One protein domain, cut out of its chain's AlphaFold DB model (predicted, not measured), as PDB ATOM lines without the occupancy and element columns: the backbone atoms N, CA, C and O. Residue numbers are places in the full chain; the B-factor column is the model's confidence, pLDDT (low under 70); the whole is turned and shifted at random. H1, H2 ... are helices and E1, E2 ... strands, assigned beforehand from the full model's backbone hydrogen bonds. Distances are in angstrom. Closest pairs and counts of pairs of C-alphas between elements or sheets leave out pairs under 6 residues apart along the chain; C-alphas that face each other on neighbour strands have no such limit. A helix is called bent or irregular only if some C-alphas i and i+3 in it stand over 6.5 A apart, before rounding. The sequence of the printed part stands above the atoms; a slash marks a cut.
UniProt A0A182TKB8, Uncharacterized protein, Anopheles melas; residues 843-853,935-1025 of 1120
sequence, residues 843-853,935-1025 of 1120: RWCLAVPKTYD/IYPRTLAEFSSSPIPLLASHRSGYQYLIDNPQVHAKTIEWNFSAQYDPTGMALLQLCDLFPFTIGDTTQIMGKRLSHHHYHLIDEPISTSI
ATOM      1  N   ARG A 843     124.683 169.828 204.098       87.69
ATOM      2  CA  ARG A 843     125.678 170.512 203.270       87.69
ATOM      3  C   ARG A 843     125.100 171.844 202.797       87.69
ATOM      4  O   ARG A 843     124.025 171.865 202.198       87.69
ATOM      5  N   TRP A 844     125.818 172.936 203.026       86.56
ATOM      6  CA  TRP A 844     125.463 174.270 202.546       86.56
ATOM      7  C   TRP A 844     126.331 174.646 201.344       86.56
ATOM      8  O   TRP A 844     127.556 174.564 201.417       86.56
ATOM      9  N   CYS A 845     125.690 175.075 200.263       91.69
ATOM     10  CA  CYS A 845     126.286 175.472 198.989       91.69
ATOM     11  C   CYS A 845     125.830 176.896 198.614       91.69
ATOM     12  O   CYS A 845     124.866 177.427 199.180       91.69
ATOM     13  N   LEU A 846     126.507 177.516 197.645       92.00
ATOM     14  CA  LEU A 846     126.127 178.827 197.110       92.00
ATOM     15  C   LEU A 846     125.297 178.672 195.832       92.00
ATOM     16  O   LEU A 846     125.767 178.113 194.846       92.00
ATOM     17  N   ALA A 847     124.076 179.204 195.838       92.44
ATOM     18  CA  ALA A 847     123.243 179.357 194.652       92.44
ATOM     19  C   ALA A 847     123.443 180.766 194.074       92.44
ATOM     20  O   ALA A 847     123.004 181.753 194.661       92.44
ATOM     21  N   VAL A 848     124.097 180.875 192.921       92.62
ATOM     22  CA  VAL A 848     124.442 182.145 192.262       92.62
ATOM     23  C   VAL A 848     123.488 182.396 191.083       92.62
ATOM     24  O   VAL A 848     123.194 181.449 190.350       92.62
ATOM     25  N   PRO A 849     122.951 183.615 190.877       89.81
ATOM     26  CA  PRO A 849     122.034 183.884 189.768       89.81
ATOM     27  C   PRO A 849     122.721 183.671 188.413       89.81
ATOM     28  O   PRO A 849     123.870 184.073 188.218       89.81
ATOM     29  N   LYS A 850     122.022 183.042 187.461       85.88
ATOM     30  CA  LYS A 850     122.557 182.784 186.120       85.88
ATOM     31  C   LYS A 850     122.516 184.046 185.258       85.88
ATOM     32  O   LYS A 850     121.455 184.438 184.781       85.88
ATOM     33  N   THR A 851     123.683 184.622 184.991       78.19
ATOM     34  CA  THR A 851     123.886 185.667 183.982       78.19
ATOM     35  C   THR A 851     124.528 185.105 182.710       78.19
ATOM     36  O   THR A 851     125.503 184.350 182.760       78.19
ATOM     37  N   TYR A 852     123.989 185.498 181.559       73.50
ATOM     38  CA  TYR A 852     124.558 185.230 180.239       73.50
ATOM     39  C   TYR A 852     124.769 186.561 179.523       73.50
ATOM     40  O   TYR A 852     123.959 187.474 179.691       73.50
ATOM     41  N   ASP A 853     125.823 186.654 178.720       67.00
ATOM     42  CA  ASP A 853     126.063 187.785 177.821       67.00
ATOM     43  C   ASP A 853     126.264 187.285 176.384       67.00
ATOM     44  O   ASP A 853     126.665 186.137 176.158       67.00
ATOM     45  N   ILE A 935     128.377 183.863 182.357       77.69
ATOM     46  CA  ILE A 935     129.273 184.775 183.095       77.69
ATOM     47  C   ILE A 935     129.065 184.680 184.620       77.69
ATOM     48  O   ILE A 935     129.837 185.235 185.404       77.69
ATOM     49  N   TYR A 936     128.073 183.908 185.071       83.69
ATOM     50  CA  TYR A 936     127.975 183.517 186.475       83.69
ATOM     51  C   TYR A 936     129.178 182.644 186.889       83.69
ATOM     52  O   TYR A 936     129.552 181.730 186.145       83.69
ATOM     53  N   PRO A 937     129.771 182.875 188.075       88.50
ATOM     54  CA  PRO A 937     130.854 182.047 188.590       88.50
ATOM     55  C   PRO A 937     130.366 180.627 188.900       88.50
ATOM     56  O   PRO A 937     129.236 180.425 189.358       88.50
ATOM     57  N   ARG A 938     131.240 179.651 188.664       86.75
ATOM     58  CA  ARG A 938     131.001 178.208 188.829       86.75
ATOM     59  C   ARG A 938     131.792 177.593 189.977       86.75
ATOM     60  O   ARG A 938     131.423 176.526 190.454       86.75
ATOM     61  N   THR A 939     132.858 178.261 190.411       90.50
ATOM     62  CA  THR A 939     133.703 177.842 191.536       90.50
ATOM     63  C   THR A 939     133.671 178.860 192.671       90.50
ATOM     64  O   THR A 939     133.360 180.039 192.458       90.50
ATOM     65  N   LEU A 940     134.031 178.451 193.892       89.69
ATOM     66  CA  LEU A 940     134.119 179.379 195.031       89.69
ATOM     67  C   LEU A 940     135.183 180.472 194.814       89.69
ATOM     68  O   LEU A 940     134.982 181.619 195.217       89.69
ATOM     69  N   ALA A 941     136.271 180.149 194.107       87.56
ATOM     70  CA  ALA A 941     137.324 181.097 193.743       87.56
ATOM     71  C   ALA A 941     136.825 182.176 192.763       87.56
ATOM     72  O   ALA A 941     136.982 183.374 193.024       87.56
ATOM     73  N   GLU A 942     136.154 181.773 191.677       88.50
ATOM     74  CA  GLU A 942     135.486 182.706 190.763       88.50
ATOM     75  C   GLU A 942     134.448 183.545 191.515       88.50
ATOM     76  O   GLU A 942     134.417 184.771 191.366       88.50
ATOM     77  N   PHE A 943     133.644 182.922 192.387       91.38
ATOM     78  CA  PHE A 943     132.651 183.645 193.169       91.38
ATOM     79  C   PHE A 943     133.292 184.700 194.071       91.38
ATOM     80  O   PHE A 943     132.775 185.818 194.103       91.38
ATOM     81  N   SER A 944     134.419 184.419 194.739       88.62
ATOM     82  CA  SER A 944     135.146 185.417 195.544       88.62
ATOM     83  C   SER A 944     135.525 186.646 194.716       88.62
ATOM     84  O   SER A 944     135.258 187.768 195.151       88.62
ATOM     85  N   SER A 945     136.033 186.438 193.497       87.31
ATOM     86  CA  SER A 945     136.413 187.519 192.575       87.31
ATOM     87  C   SER A 945     135.228 188.296 191.977       87.31
ATOM     88  O   SER A 945     135.375 189.464 191.623       87.31
ATOM     89  N   SER A 946     134.045 187.678 191.879       87.88
ATOM     90  CA  SER A 946     132.863 188.294 191.260       87.88
ATOM     91  C   SER A 946     132.284 189.458 192.092       87.88
ATOM     92  O   SER A 946     132.365 189.432 193.321       87.88
ATOM     93  N   PRO A 947     131.617 190.456 191.483       88.25
ATOM     94  CA  PRO A 947     130.965 191.543 192.221       88.25
ATOM     95  C   PRO A 947     129.626 191.139 192.872       88.25
ATOM     96  O   PRO A 947     128.966 191.980 193.478       88.25
ATOM     97  N   ILE A 948     129.191 189.879 192.730       90.50
ATOM     98  CA  ILE A 948     127.857 189.428 193.148       90.50
ATOM     99  C   ILE A 948     127.763 189.417 194.689       90.50
ATOM    100  O   ILE A 948     128.573 188.742 195.338       90.50
ATOM    101  N   PRO A 949     126.793 190.127 195.298       91.31
ATOM    102  CA  PRO A 949     126.590 190.116 196.742       91.31
ATOM    103  C   PRO A 949     126.013 188.776 197.210       91.31
ATOM    104  O   PRO A 949     125.221 188.145 196.508       91.31
ATOM    105  N   LEU A 950     126.386 188.360 198.419       90.88
ATOM    106  CA  LEU A 950     125.870 187.155 199.074       90.88
ATOM    107  C   LEU A 950     124.845 187.543 200.139       90.88
ATOM    108  O   LEU A 950     125.166 188.329 201.023       90.88
ATOM    109  N   LEU A 951     123.643 186.973 200.106       88.56
ATOM    110  CA  LEU A 951     122.658 187.111 201.178       88.56
ATOM    111  C   LEU A 951     122.733 185.886 202.103       88.56
ATOM    112  O   LEU A 951     122.493 184.754 201.676       88.56
ATOM    113  N   ALA A 952     123.079 186.113 203.371       85.31
ATOM    114  CA  ALA A 952     123.233 185.076 204.393       85.31
ATOM    115  C   ALA A 952     122.435 185.426 205.657       85.31
ATOM    116  O   ALA A 952     122.267 186.598 205.987       85.31
ATOM    117  N   SER A 953     121.959 184.416 206.394       78.75
ATOM    118  CA  SER A 953     121.197 184.635 207.634       78.75
ATOM    119  C   SER A 953     122.025 185.303 208.733       78.75
ATOM    120  O   SER A 953     121.518 186.210 209.379       78.75
ATOM    121  N   HIS A 954     123.290 184.892 208.896       78.25
ATOM    122  CA  HIS A 954     124.255 185.490 209.824       78.25
ATOM    123  C   HIS A 954     125.664 185.510 209.231       78.25
ATOM    124  O   HIS A 954     126.144 184.490 208.730       78.25
ATOM    125  N   ARG A 955     126.367 186.644 209.354       73.50
ATOM    126  CA  ARG A 955     127.748 186.812 208.850       73.50
ATOM    127  C   ARG A 955     128.785 185.947 209.576       73.50
ATOM    128  O   ARG A 955     129.779 185.560 208.973       73.50
ATOM    129  N   SER A 956     128.553 185.641 210.851       67.56
ATOM    130  CA  SER A 956     129.443 184.837 211.704       67.56
ATOM    131  C   SER A 956     129.126 183.336 211.710       67.56
ATOM    132  O   SER A 956     129.867 182.565 212.312       67.56
ATOM    133  N   GLY A 957     128.041 182.900 211.058       67.12
ATOM    134  CA  GLY A 957     127.559 181.513 211.131       67.12
ATOM    135  C   GLY A 957     128.337 180.493 210.289       67.12
ATOM    136  O   GLY A 957     128.076 179.297 210.401       67.12
ATOM    137  N   TYR A 958     129.267 180.940 209.440       78.81
ATOM    138  CA  TYR A 958     129.949 180.101 208.452       78.81
ATOM    139  C   TYR A 958     131.437 180.462 208.376       78.81
ATOM    140  O   TYR A 958     131.779 181.572 207.975       78.81
ATOM    141  N   GLN A 959     132.320 179.513 208.706       81.25
ATOM    142  CA  GLN A 959     133.775 179.728 208.742       81.25
ATOM    143  C   GLN A 959     134.330 180.250 207.404       81.25
ATOM    144  O   GLN A 959     135.113 181.194 207.389       81.25
ATOM    145  N   TYR A 960     133.817 179.741 206.278       83.88
ATOM    146  CA  TYR A 960     134.149 180.214 204.929       83.88
ATOM    147  C   TYR A 960     133.987 181.739 204.741       83.88
ATOM    148  O   TYR A 960     134.760 182.353 204.006       83.88
ATOM    149  N   LEU A 961     133.016 182.368 205.418       83.00
ATOM    150  CA  LEU A 961     132.784 183.819 205.365       83.00
ATOM    151  C   LEU A 961     133.724 184.616 206.278       83.00
ATOM    152  O   LEU A 961     133.805 185.831 206.139       83.00
ATOM    153  N   ILE A 962     134.412 183.961 207.212       82.31
ATOM    154  CA  ILE A 962     135.439 184.563 208.070       82.31
ATOM    155  C   ILE A 962     136.795 184.483 207.357       82.31
ATOM    156  O   ILE A 962     137.515 185.476 207.290       82.31
ATOM    157  N   ASP A 963     137.095 183.332 206.748       84.56
ATOM    158  CA  ASP A 963     138.362 183.068 206.053       84.56
ATOM    159  C   ASP A 963     138.520 183.882 204.752       84.56
ATOM    160  O   ASP A 963     139.641 184.176 204.334       84.56
ATOM    161  N   ASN A 964     137.411 184.272 204.106       85.31
ATOM    162  CA  ASN A 964     137.405 184.980 202.821       85.31
ATOM    163  C   ASN A 964     136.926 186.441 202.969       85.31
ATOM    164  O   ASN A 964     135.745 186.727 202.737       85.31
ATOM    165  N   PRO A 965     137.810 187.412 203.280       85.81
ATOM    166  CA  PRO A 965     137.411 188.800 203.544       85.81
ATOM    167  C   PRO A 965     136.756 189.500 202.340       85.81
ATOM    168  O   PRO A 965     135.898 190.361 202.527       85.81
ATOM    169  N   GLN A 966     137.090 189.103 201.107       86.12
ATOM    170  CA  GLN A 966     136.420 189.585 199.888       86.12
ATOM    171  C   GLN A 966     134.940 189.172 199.835       86.12
ATOM    172  O   GLN A 966     134.083 189.964 199.440       86.12
ATOM    173  N   VAL A 967     134.627 187.943 200.258       87.19
ATOM    174  CA  VAL A 967     133.246 187.454 200.358       87.19
ATOM    175  C   VAL A 967     132.546 188.100 201.554       87.19
ATOM    176  O   VAL A 967     131.400 188.529 201.422       87.19
ATOM    177  N   HIS A 968     133.238 188.260 202.686       86.94
ATOM    178  CA  HIS A 968     132.701 188.942 203.866       86.94
ATOM    179  C   HIS A 968     132.224 190.366 203.545       86.94
ATOM    180  O   HIS A 968     131.092 190.730 203.866       86.94
ATOM    181  N   ALA A 969     133.052 191.154 202.850       86.56
ATOM    182  CA  ALA A 969     132.768 192.548 202.513       86.56
ATOM    183  C   ALA A 969     131.489 192.732 201.673       86.56
ATOM    184  O   ALA A 969     130.781 193.724 201.847       86.56
ATOM    185  N   LYS A 970     131.163 191.765 200.803       90.00
ATOM    186  CA  LYS A 970     129.944 191.755 199.971       90.00
ATOM    187  C   LYS A 970     128.812 190.875 200.522       90.00
ATOM    188  O   LYS A 970     127.818 190.654 199.830       90.00
ATOM    189  N   THR A 971     128.943 190.365 201.750       89.44
ATOM    190  CA  THR A 971     127.884 189.585 202.405       89.44
ATOM    191  C   THR A 971     126.898 190.513 203.109       89.44
ATOM    192  O   THR A 971     127.249 191.230 204.048       89.44
ATOM    193  N   ILE A 972     125.641 190.475 202.686       88.00
ATOM    194  CA  ILE A 972     124.495 191.141 203.302       88.00
ATOM    195  C   ILE A 972     123.881 190.178 204.328       88.00
ATOM    196  O   ILE A 972     123.669 189.002 204.033       88.00
ATOM    197  N   GLU A 973     123.595 190.673 205.533       86.56
ATOM    198  CA  GLU A 973     122.866 189.903 206.547       86.56
ATOM    199  C   GLU A 973     121.352 190.047 206.319       86.56
ATOM    200  O   GLU A 973     120.848 191.152 206.095       86.56
ATOM    201  N   TRP A 974     120.632 188.925 206.302       84.38
ATOM    202  CA  TRP A 974     119.237 188.880 205.868       84.38
ATOM    203  C   TRP A 974     118.277 189.350 206.967       84.38
ATOM    204  O   TRP A 974     117.980 188.635 207.922       84.38
ATOM    205  N   ASN A 975     117.723 190.550 206.789       85.50
ATOM    206  CA  ASN A 975     116.598 191.022 207.586       85.50
ATOM    207  C   ASN A 975     115.291 190.411 207.053       85.50
ATOM    208  O   ASN A 975     114.763 190.868 206.043       85.50
ATOM    209  N   PHE A 976     114.746 189.413 207.750       78.56
ATOM    210  CA  PHE A 976     113.491 188.739 207.381       78.56
ATOM    211  C   PHE A 976     112.257 189.662 207.304       78.56
ATOM    212  O   PHE A 976     111.250 189.274 206.718       78.56
ATOM    213  N   SER A 977     112.320 190.874 207.867       81.88
ATOM    214  CA  SER A 977     111.256 191.885 207.772       81.88
ATOM    215  C   SER A 977     111.359 192.775 206.525       81.88
ATOM    216  O   SER A 977     110.494 193.625 206.318       81.88
ATOM    217  N   ALA A 978     112.411 192.629 205.713       81.75
ATOM    218  CA  ALA A 978     112.657 193.422 204.511       81.75
ATOM    219  C   ALA A 978     112.561 192.566 203.238       81.75
ATOM    220  O   ALA A 978     112.951 191.398 203.222       81.75
ATOM    221  N   GLN A 979     112.072 193.174 202.155       82.75
ATOM    222  CA  GLN A 979     112.079 192.569 200.822       82.75
ATOM    223  C   GLN A 979     113.369 192.930 200.072       82.75
ATOM    224  O   GLN A 979     113.886 194.040 200.200       82.75
ATOM    225  N   TYR A 980     113.864 191.989 199.276       83.81
ATOM    226  CA  TYR A 980     115.081 192.081 198.466       83.81
ATOM    227  C   TYR A 980     114.744 191.565 197.057       83.81
ATOM    228  O   TYR A 980     113.940 190.641 196.948       83.81
ATOM    229  N   ASP A 981     115.343 192.085 195.974       83.81
ATOM    230  CA  ASP A 981     115.229 191.400 194.669       83.81
ATOM    231  C   ASP A 981     116.271 190.268 194.603       83.81
ATOM    232  O   ASP A 981     117.471 190.549 194.525       83.81
ATOM    233  N   PRO A 982     115.852 188.989 194.620       84.69
ATOM    234  CA  PRO A 982     116.782 187.869 194.614       84.69
ATOM    235  C   PRO A 982     117.571 187.742 193.295       84.69
ATOM    236  O   PRO A 982     118.653 187.157 193.299       84.69
ATOM    237  N   THR A 983     117.097 188.310 192.174       83.88
ATOM    238  CA  THR A 983     117.690 188.095 190.831       83.88
ATOM    239  C   THR A 983     119.153 188.520 190.691       83.88
ATOM    240  O   THR A 983     119.846 187.982 189.833       83.88
ATOM    241  N   GLY A 984     119.631 189.454 191.517       85.00
ATOM    242  CA  GLY A 984     121.022 189.925 191.515       85.00
ATOM    243  C   GLY A 984     121.889 189.397 192.663       85.00
ATOM    244  O   GLY A 984     123.027 189.839 192.795       85.00
ATOM    245  N   MET A 985     121.373 188.507 193.520       89.31
ATOM    246  CA  MET A 985     122.031 188.103 194.771       89.31
ATOM    247  C   MET A 985     122.325 186.604 194.795       89.31
ATOM    248  O   MET A 985     121.448 185.789 194.509       89.31
ATOM    249  N   ALA A 986     123.545 186.231 195.187       91.44
ATOM    250  CA  ALA A 986     123.860 184.851 195.534       91.44
ATOM    251  C   ALA A 986     123.216 184.500 196.882       91.44
ATOM    252  O   ALA A 986     123.231 185.307 197.812       91.44
ATOM    253  N   LEU A 987     122.653 183.299 196.988       90.88
ATOM    254  CA  LEU A 987     121.894 182.829 198.143       90.88
ATOM    255  C   LEU A 987     122.525 181.562 198.721       90.88
ATOM    256  O   LEU A 987     122.944 180.663 197.993       90.88
ATOM    257  N   LEU A 988     122.546 181.466 200.046       88.38
ATOM    258  CA  LEU A 988     123.027 180.291 200.767       88.38
ATOM    259  C   LEU A 988     121.908 179.229 200.837       88.38
ATOM    260  O   LEU A 988     120.794 179.528 201.266       88.38
ATOM    261  N   GLN A 989     122.172 178.006 200.363       87.75
ATOM    262  CA  GLN A 989     121.167 176.943 200.169       87.75
ATOM    263  C   GLN A 989     121.688 175.568 200.610       87.75
ATOM    264  O   GLN A 989     122.891 175.320 200.588       87.75
ATOM    265  N   LEU A 990     120.787 174.649 200.976       85.19
ATOM    266  CA  LEU A 990     121.153 173.244 201.202       85.19
ATOM    267  C   LEU A 990     121.404 172.561 199.853       85.19
ATOM    268  O   LEU A 990     120.506 172.552 199.013       85.19
ATOM    269  N   CYS A 991     122.591 171.985 199.647       86.06
ATOM    270  CA  CYS A 991     123.024 171.472 198.338       86.06
ATOM    271  C   CYS A 991     122.014 170.460 197.762       86.06
ATOM    272  O   CYS A 991     121.463 170.656 196.682       86.06
ATOM    273  N   ASP A 992     121.696 169.430 198.549       81.00
ATOM    274  CA  ASP A 992     120.861 168.287 198.159       81.00
ATOM    275  C   ASP A 992     119.370 168.647 197.956       81.00
ATOM    276  O   ASP A 992     118.602 167.845 197.427       81.00
ATOM    277  N   LEU A 993     118.936 169.835 198.403       80.06
ATOM    278  CA  LEU A 993     117.539 170.298 198.355       80.06
ATOM    279  C   LEU A 993     117.344 171.578 197.522       80.06
ATOM    280  O   LEU A 993     116.198 171.978 197.291       80.06
ATOM    281  N   PHE A 994     118.433 172.193 197.045       84.50
ATOM    282  CA  PHE A 994     118.457 173.495 196.371       84.50
ATOM    283  C   PHE A 994     117.328 173.698 195.347       84.50
ATOM    284  O   PHE A 994     116.638 174.715 195.452       84.50
ATOM    285  N   PRO A 995     117.060 172.775 194.392       77.88
ATOM    286  CA  PRO A 995     116.090 173.055 193.338       77.88
ATOM    287  C   PRO A 995     114.631 173.097 193.830       77.88
ATOM    288  O   PRO A 995     113.760 173.566 193.097       77.88
ATOM    289  N   PHE A 996     114.376 172.643 195.063       75.25
ATOM    290  CA  PHE A 996     113.106 172.784 195.776       75.25
ATOM    291  C   PHE A 996     113.120 174.050 196.646       75.25
ATOM    292  O   PHE A 996     112.248 174.913 196.520       75.25
ATOM    293  N   THR A 997     114.124 174.193 197.519       79.44
ATOM    294  CA  THR A 997     114.160 175.242 198.553       79.44
ATOM    295  C   THR A 997     114.379 176.645 197.995       79.44
ATOM    296  O   THR A 997     113.908 177.611 198.600       79.44
ATOM    297  N   ILE A 998     115.021 176.790 196.830       84.81
ATOM    298  CA  ILE A 998     115.257 178.092 196.188       84.81
ATOM    299  C   ILE A 998     113.954 178.846 195.879       84.81
ATOM    300  O   ILE A 998     113.896 180.060 196.068       84.81
ATOM    301  N   GLY A 999     112.888 178.143 195.479       81.00
ATOM    302  CA  GLY A 999     111.606 178.768 195.141       81.00
ATOM    303  C   GLY A 999     110.920 179.382 196.358       81.00
ATOM    304  O   GLY A 999     110.550 180.555 196.341       81.00
ATOM    305  N   ASP A1000     110.806 178.618 197.443       81.50
ATOM    306  CA  ASP A1000     110.215 179.117 198.687       81.50
ATOM    307  C   ASP A1000     111.122 180.183 199.343       81.50
ATOM    308  O   ASP A1000     110.620 181.200 199.817       81.50
ATOM    309  N   THR A1001     112.455 180.036 199.278       84.38
ATOM    310  CA  THR A1001     113.408 181.031 199.815       84.38
ATOM    311  C   THR A1001     113.288 182.384 199.106       84.38
ATOM    312  O   THR A1001     113.168 183.423 199.754       84.38
ATOM    313  N   THR A1002     113.280 182.384 197.771       86.75
ATOM    314  CA  THR A1002     113.157 183.611 196.966       86.75
ATOM    315  C   THR A1002     111.760 184.230 197.069       86.75
ATOM    316  O   THR A1002     111.625 185.455 197.047       86.75
ATOM    317  N   GLN A1003     110.716 183.422 197.298       84.06
ATOM    318  CA  GLN A1003     109.390 183.939 197.639       84.06
ATOM    319  C   GLN A1003     109.389 184.721 198.962       84.06
ATOM    320  O   GLN A1003     108.774 185.783 199.006       84.06
ATOM    321  N   ILE A1004     110.084 184.254 200.009       82.12
ATOM    322  CA  ILE A1004     110.181 184.981 201.294       82.12
ATOM    323  C   ILE A1004     110.882 186.336 201.102       82.12
ATOM    324  O   ILE A1004     110.493 187.321 201.722       82.12
ATOM    325  N   MET A1005     111.862 186.416 200.196       79.62
ATOM    326  CA  MET A1005     112.543 187.673 199.842       79.62
ATOM    327  C   MET A1005     111.646 188.648 199.057       79.62
ATOM    328  O   MET A1005     111.913 189.847 199.061       79.62
ATOM    329  N   GLY A1006     110.569 188.159 198.431       77.12
ATOM    330  CA  GLY A1006     109.546 188.963 197.750       77.12
ATOM    331  C   GLY A1006     109.211 188.517 196.320       77.12
ATOM    332  O   GLY A1006     108.224 188.986 195.756       77.12
ATOM    333  N   LYS A1007     109.988 187.607 195.714       82.44
ATOM    334  CA  LYS A1007     109.855 187.224 194.295       82.44
ATOM    335  C   LYS A1007     110.256 185.766 194.080       82.44
ATOM    336  O   LYS A1007     111.438 185.447 194.031       82.44
ATOM    337  N   ARG A1008     109.268 184.878 193.918       82.69
ATOM    338  CA  ARG A1008     109.488 183.441 193.671       82.69
ATOM    339  C   ARG A1008     110.225 183.222 192.341       82.69
ATOM    340  O   ARG A1008     109.656 183.480 191.283       82.69
ATOM    341  N   LEU A1009     111.457 182.717 192.393       82.31
ATOM    342  CA  LEU A1009     112.270 182.337 191.230       82.31
ATOM    343  C   LEU A1009     112.425 180.813 191.142       82.31
ATOM    344  O   LEU A1009     112.457 180.118 192.158       82.31
ATOM    345  N   SER A1010     112.534 180.276 189.925       79.50
ATOM    346  CA  SER A1010     112.793 178.846 189.711       79.50
ATOM    347  C   SER A1010     114.281 178.519 189.859       79.50
ATOM    348  O   SER A1010     115.147 179.375 189.681       79.50
ATOM    349  N   HIS A1011     114.607 177.248 190.097       79.06
ATOM    350  CA  HIS A1011     115.998 176.787 190.106       79.06
ATOM    351  C   HIS A1011     116.709 176.977 188.751       79.06
ATOM    352  O   HIS A1011     117.934 177.032 188.705       79.06
ATOM    353  N   HIS A1012     115.975 177.145 187.641       80.00
ATOM    354  CA  HIS A1012     116.572 177.490 186.346       80.00
ATOM    355  C   HIS A1012     117.272 178.860 186.375       80.00
ATOM    356  O   HIS A1012     118.293 179.018 185.703       80.00
ATOM    357  N   HIS A1013     116.814 179.791 187.220       84.06
ATOM    358  CA  HIS A1013     117.399 181.126 187.392       84.06
ATOM    359  C   HIS A1013     118.724 181.123 188.180       84.06
ATOM    360  O   HIS A1013     119.425 182.129 188.184       84.06
ATOM    361  N   TYR A1014     119.096 180.005 188.819       88.25
ATOM    362  CA  TYR A1014     120.293 179.886 189.662       88.25
ATOM    363  C   TYR A1014     121.211 178.745 189.222       88.25
ATOM    364  O   TYR A1014     120.753 177.702 188.759       88.25
ATOM    365  N   HIS A1015     122.515 178.917 189.375       88.88
ATOM    366  CA  HIS A1015     123.499 177.842 189.346       88.88
ATOM    367  C   HIS A1015     123.931 177.543 190.782       88.88
ATOM    368  O   HIS A1015     124.292 178.458 191.518       88.88
ATOM    369  N   LEU A1016     123.867 176.276 191.185       91.00
ATOM    370  CA  LEU A1016     124.480 175.828 192.429       91.00
ATOM    371  C   LEU A1016     125.971 175.593 192.177       91.00
ATOM    372  O   LEU A1016     126.317 174.857 191.258       91.00
ATOM    373  N   ILE A1017     126.828 176.195 192.997       91.81
ATOM    374  CA  ILE A1017     128.230 175.801 193.111       91.81
ATOM    375  C   ILE A1017     128.262 174.553 194.001       91.81
ATOM    376  O   ILE A1017     127.881 174.624 195.170       91.81
ATOM    377  N   ASP A1018     128.688 173.415 193.446       81.50
ATOM    378  CA  ASP A1018     128.643 172.100 194.115       81.50
ATOM    379  C   ASP A1018     129.659 171.951 195.273       81.50
ATOM    380  O   ASP A1018     129.561 171.026 196.089       81.50
ATOM    381  N   GLU A1019     130.631 172.866 195.355       89.38
ATOM    382  CA  GLU A1019     131.583 173.004 196.461       89.38
ATOM    383  C   GLU A1019     130.854 173.476 197.742       89.38
ATOM    384  O   GLU A1019     130.349 174.605 197.789       89.38
ATOM    385  N   PRO A1020     130.785 172.660 198.813       88.81
ATOM    386  CA  PRO A1020     130.066 173.038 200.022       88.81
ATOM    387  C   PRO A1020     130.901 173.989 200.894       88.81
ATOM    388  O   PRO A1020     132.003 173.655 201.322       88.81
ATOM    389  N   ILE A1021     130.332 175.144 201.238       87.38
ATOM    390  CA  ILE A1021     130.936 176.139 202.145       87.38
ATOM    391  C   ILE A1021     130.821 175.761 203.632       87.38
ATOM    392  O   ILE A1021     131.457 176.377 204.487       87.38
ATOM    393  N   SER A1022     129.977 174.779 203.960       84.06
ATOM    394  CA  SER A1022     129.853 174.186 205.295       84.06
ATOM    395  C   SER A1022     129.186 172.811 205.211       84.06
ATOM    396  O   SER A1022     128.300 172.591 204.382       84.06
ATOM    397  N   THR A1023     129.586 171.884 206.078       84.62
ATOM    398  CA  THR A1023     129.029 170.525 206.159       84.62
ATOM    399  C   THR A1023     128.779 170.153 207.617       84.62
ATOM    400  O   THR A1023     129.725 169.968 208.382       84.62
ATOM    401  N   SER A1024     127.514 170.037 208.018       83.06
ATOM    402  CA  SER A1024     127.120 169.625 209.369       83.06
ATOM    403  C   SER A1024     126.624 168.182 209.381       83.06
ATOM    404  O   SER A1024     125.721 167.829 208.621       83.06
ATOM    405  N   ILE A1025     127.174 167.363 210.284       84.19
ATOM    406  CA  ILE A1025     126.609 166.042 210.581       84.19
ATOM    407  C   ILE A1025     125.286 166.249 211.322       84.19
ATOM    408  O   ILE A1025     125.213 166.987 212.307       84.19
TER     409      ILE A1025
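This is residues 843 to 853 and 935 to 1025 of the 1120 residues of an uncharacterized protein of Anopheles melas (UniProt A0A182TKB8). A strongly twisted sheet of five strands runs through the domain, with the longest helix, H4, packed over one face of it and three short helices, H1, H2 and H3, gathered at the side of the domain away from H4. The long edge strand E5 bends sharply at residue 1019, and the other edge strand, E3, is short. The printed part has 102 residues, in the order E1, H1, E2, H2, H3, E3, E4, H4, E5; the sheet runs E3, E2, E4, E1, E5 and is mixed. The class is mixed, helices and strands; the whole is compact and rounded, with a radius of gyration of the C-alphas of 12.5 A and spans of 34 by 31 by 28 A.

Find C-alpha 843 at (125.678, 170.512, 203.270); from there E1 runs 19.3 A through residues 843 to 849. After the cut come H1, residues 940 to 945, E2, residues 950 to 952, H2, residues 959 to 963, H3, residues 965 to 969, and E3, residues 971 to 973. E4, residues 986 to 990, spans 13.2 A. H4, residues 991 to 1005, starts at C-alpha 991 (123.024, 171.472, 198.338) and spans 19.4 A; it is irregular, with C-alphas 992 and 995 8.3 A apart. E5, residues 1014 to 1024, spans 23.2 A, bends by 69 degrees at residue 1019 and ends at C-alpha 1024 (127.120, 169.625, 209.369).

Begin at E1, antiparallel to E5 at 157 degrees, where N 844 and O 1022 are 2.8 A apart. On its other side E1 is antiparallel to E4 at 149 degrees, with N 847 and O 987 at 2.8 A. E4 is parallel to E2, N 951 and O 986 being 2.9 A apart, and E2 to E3, N 972 and O 950 being 2.8 A apart. H4 is on the sheet, two layers with a helix on one face; its closest C-alphas to E1 are Cys 991 and Cys 845, 5.2 A. E4, H4 and E5 form a split strand-helix-strand unit, two strands running the same way with E1 between them, and E2, H2, H3 and E3 form an unsplit one of parallel neighbours; both crossovers are right-handed. H1 and H2 only graze the sheet. H3 only just touches H1, with 3 pairs of C-alphas within 8 A, the closest Val 967 and Ser 944 at 5.6 A. H2 and H3 touch only at the corner, and only just, with 3 such pairs, the closest Leu 961 and His 968 at 5.3 A. H4 is apart from H1, H2 and H3. Every O i to N i+4 pair is within hydrogen-bond range in H1, H2 and H3, and 7 of 11 in H4.

The C-alphas of Asp 853 and Ile 1025, the two farthest apart, are 39.3 A apart. Residues 854 to 934 are not printed, and C-alphas 853 and 935 are 6.9 A apart across this cut. Look at residues 974 to 985 for the long link, E3 to E4. The mean pLDDT of the printed part is 84.5; residues 853 and 956 to 957 are under 70.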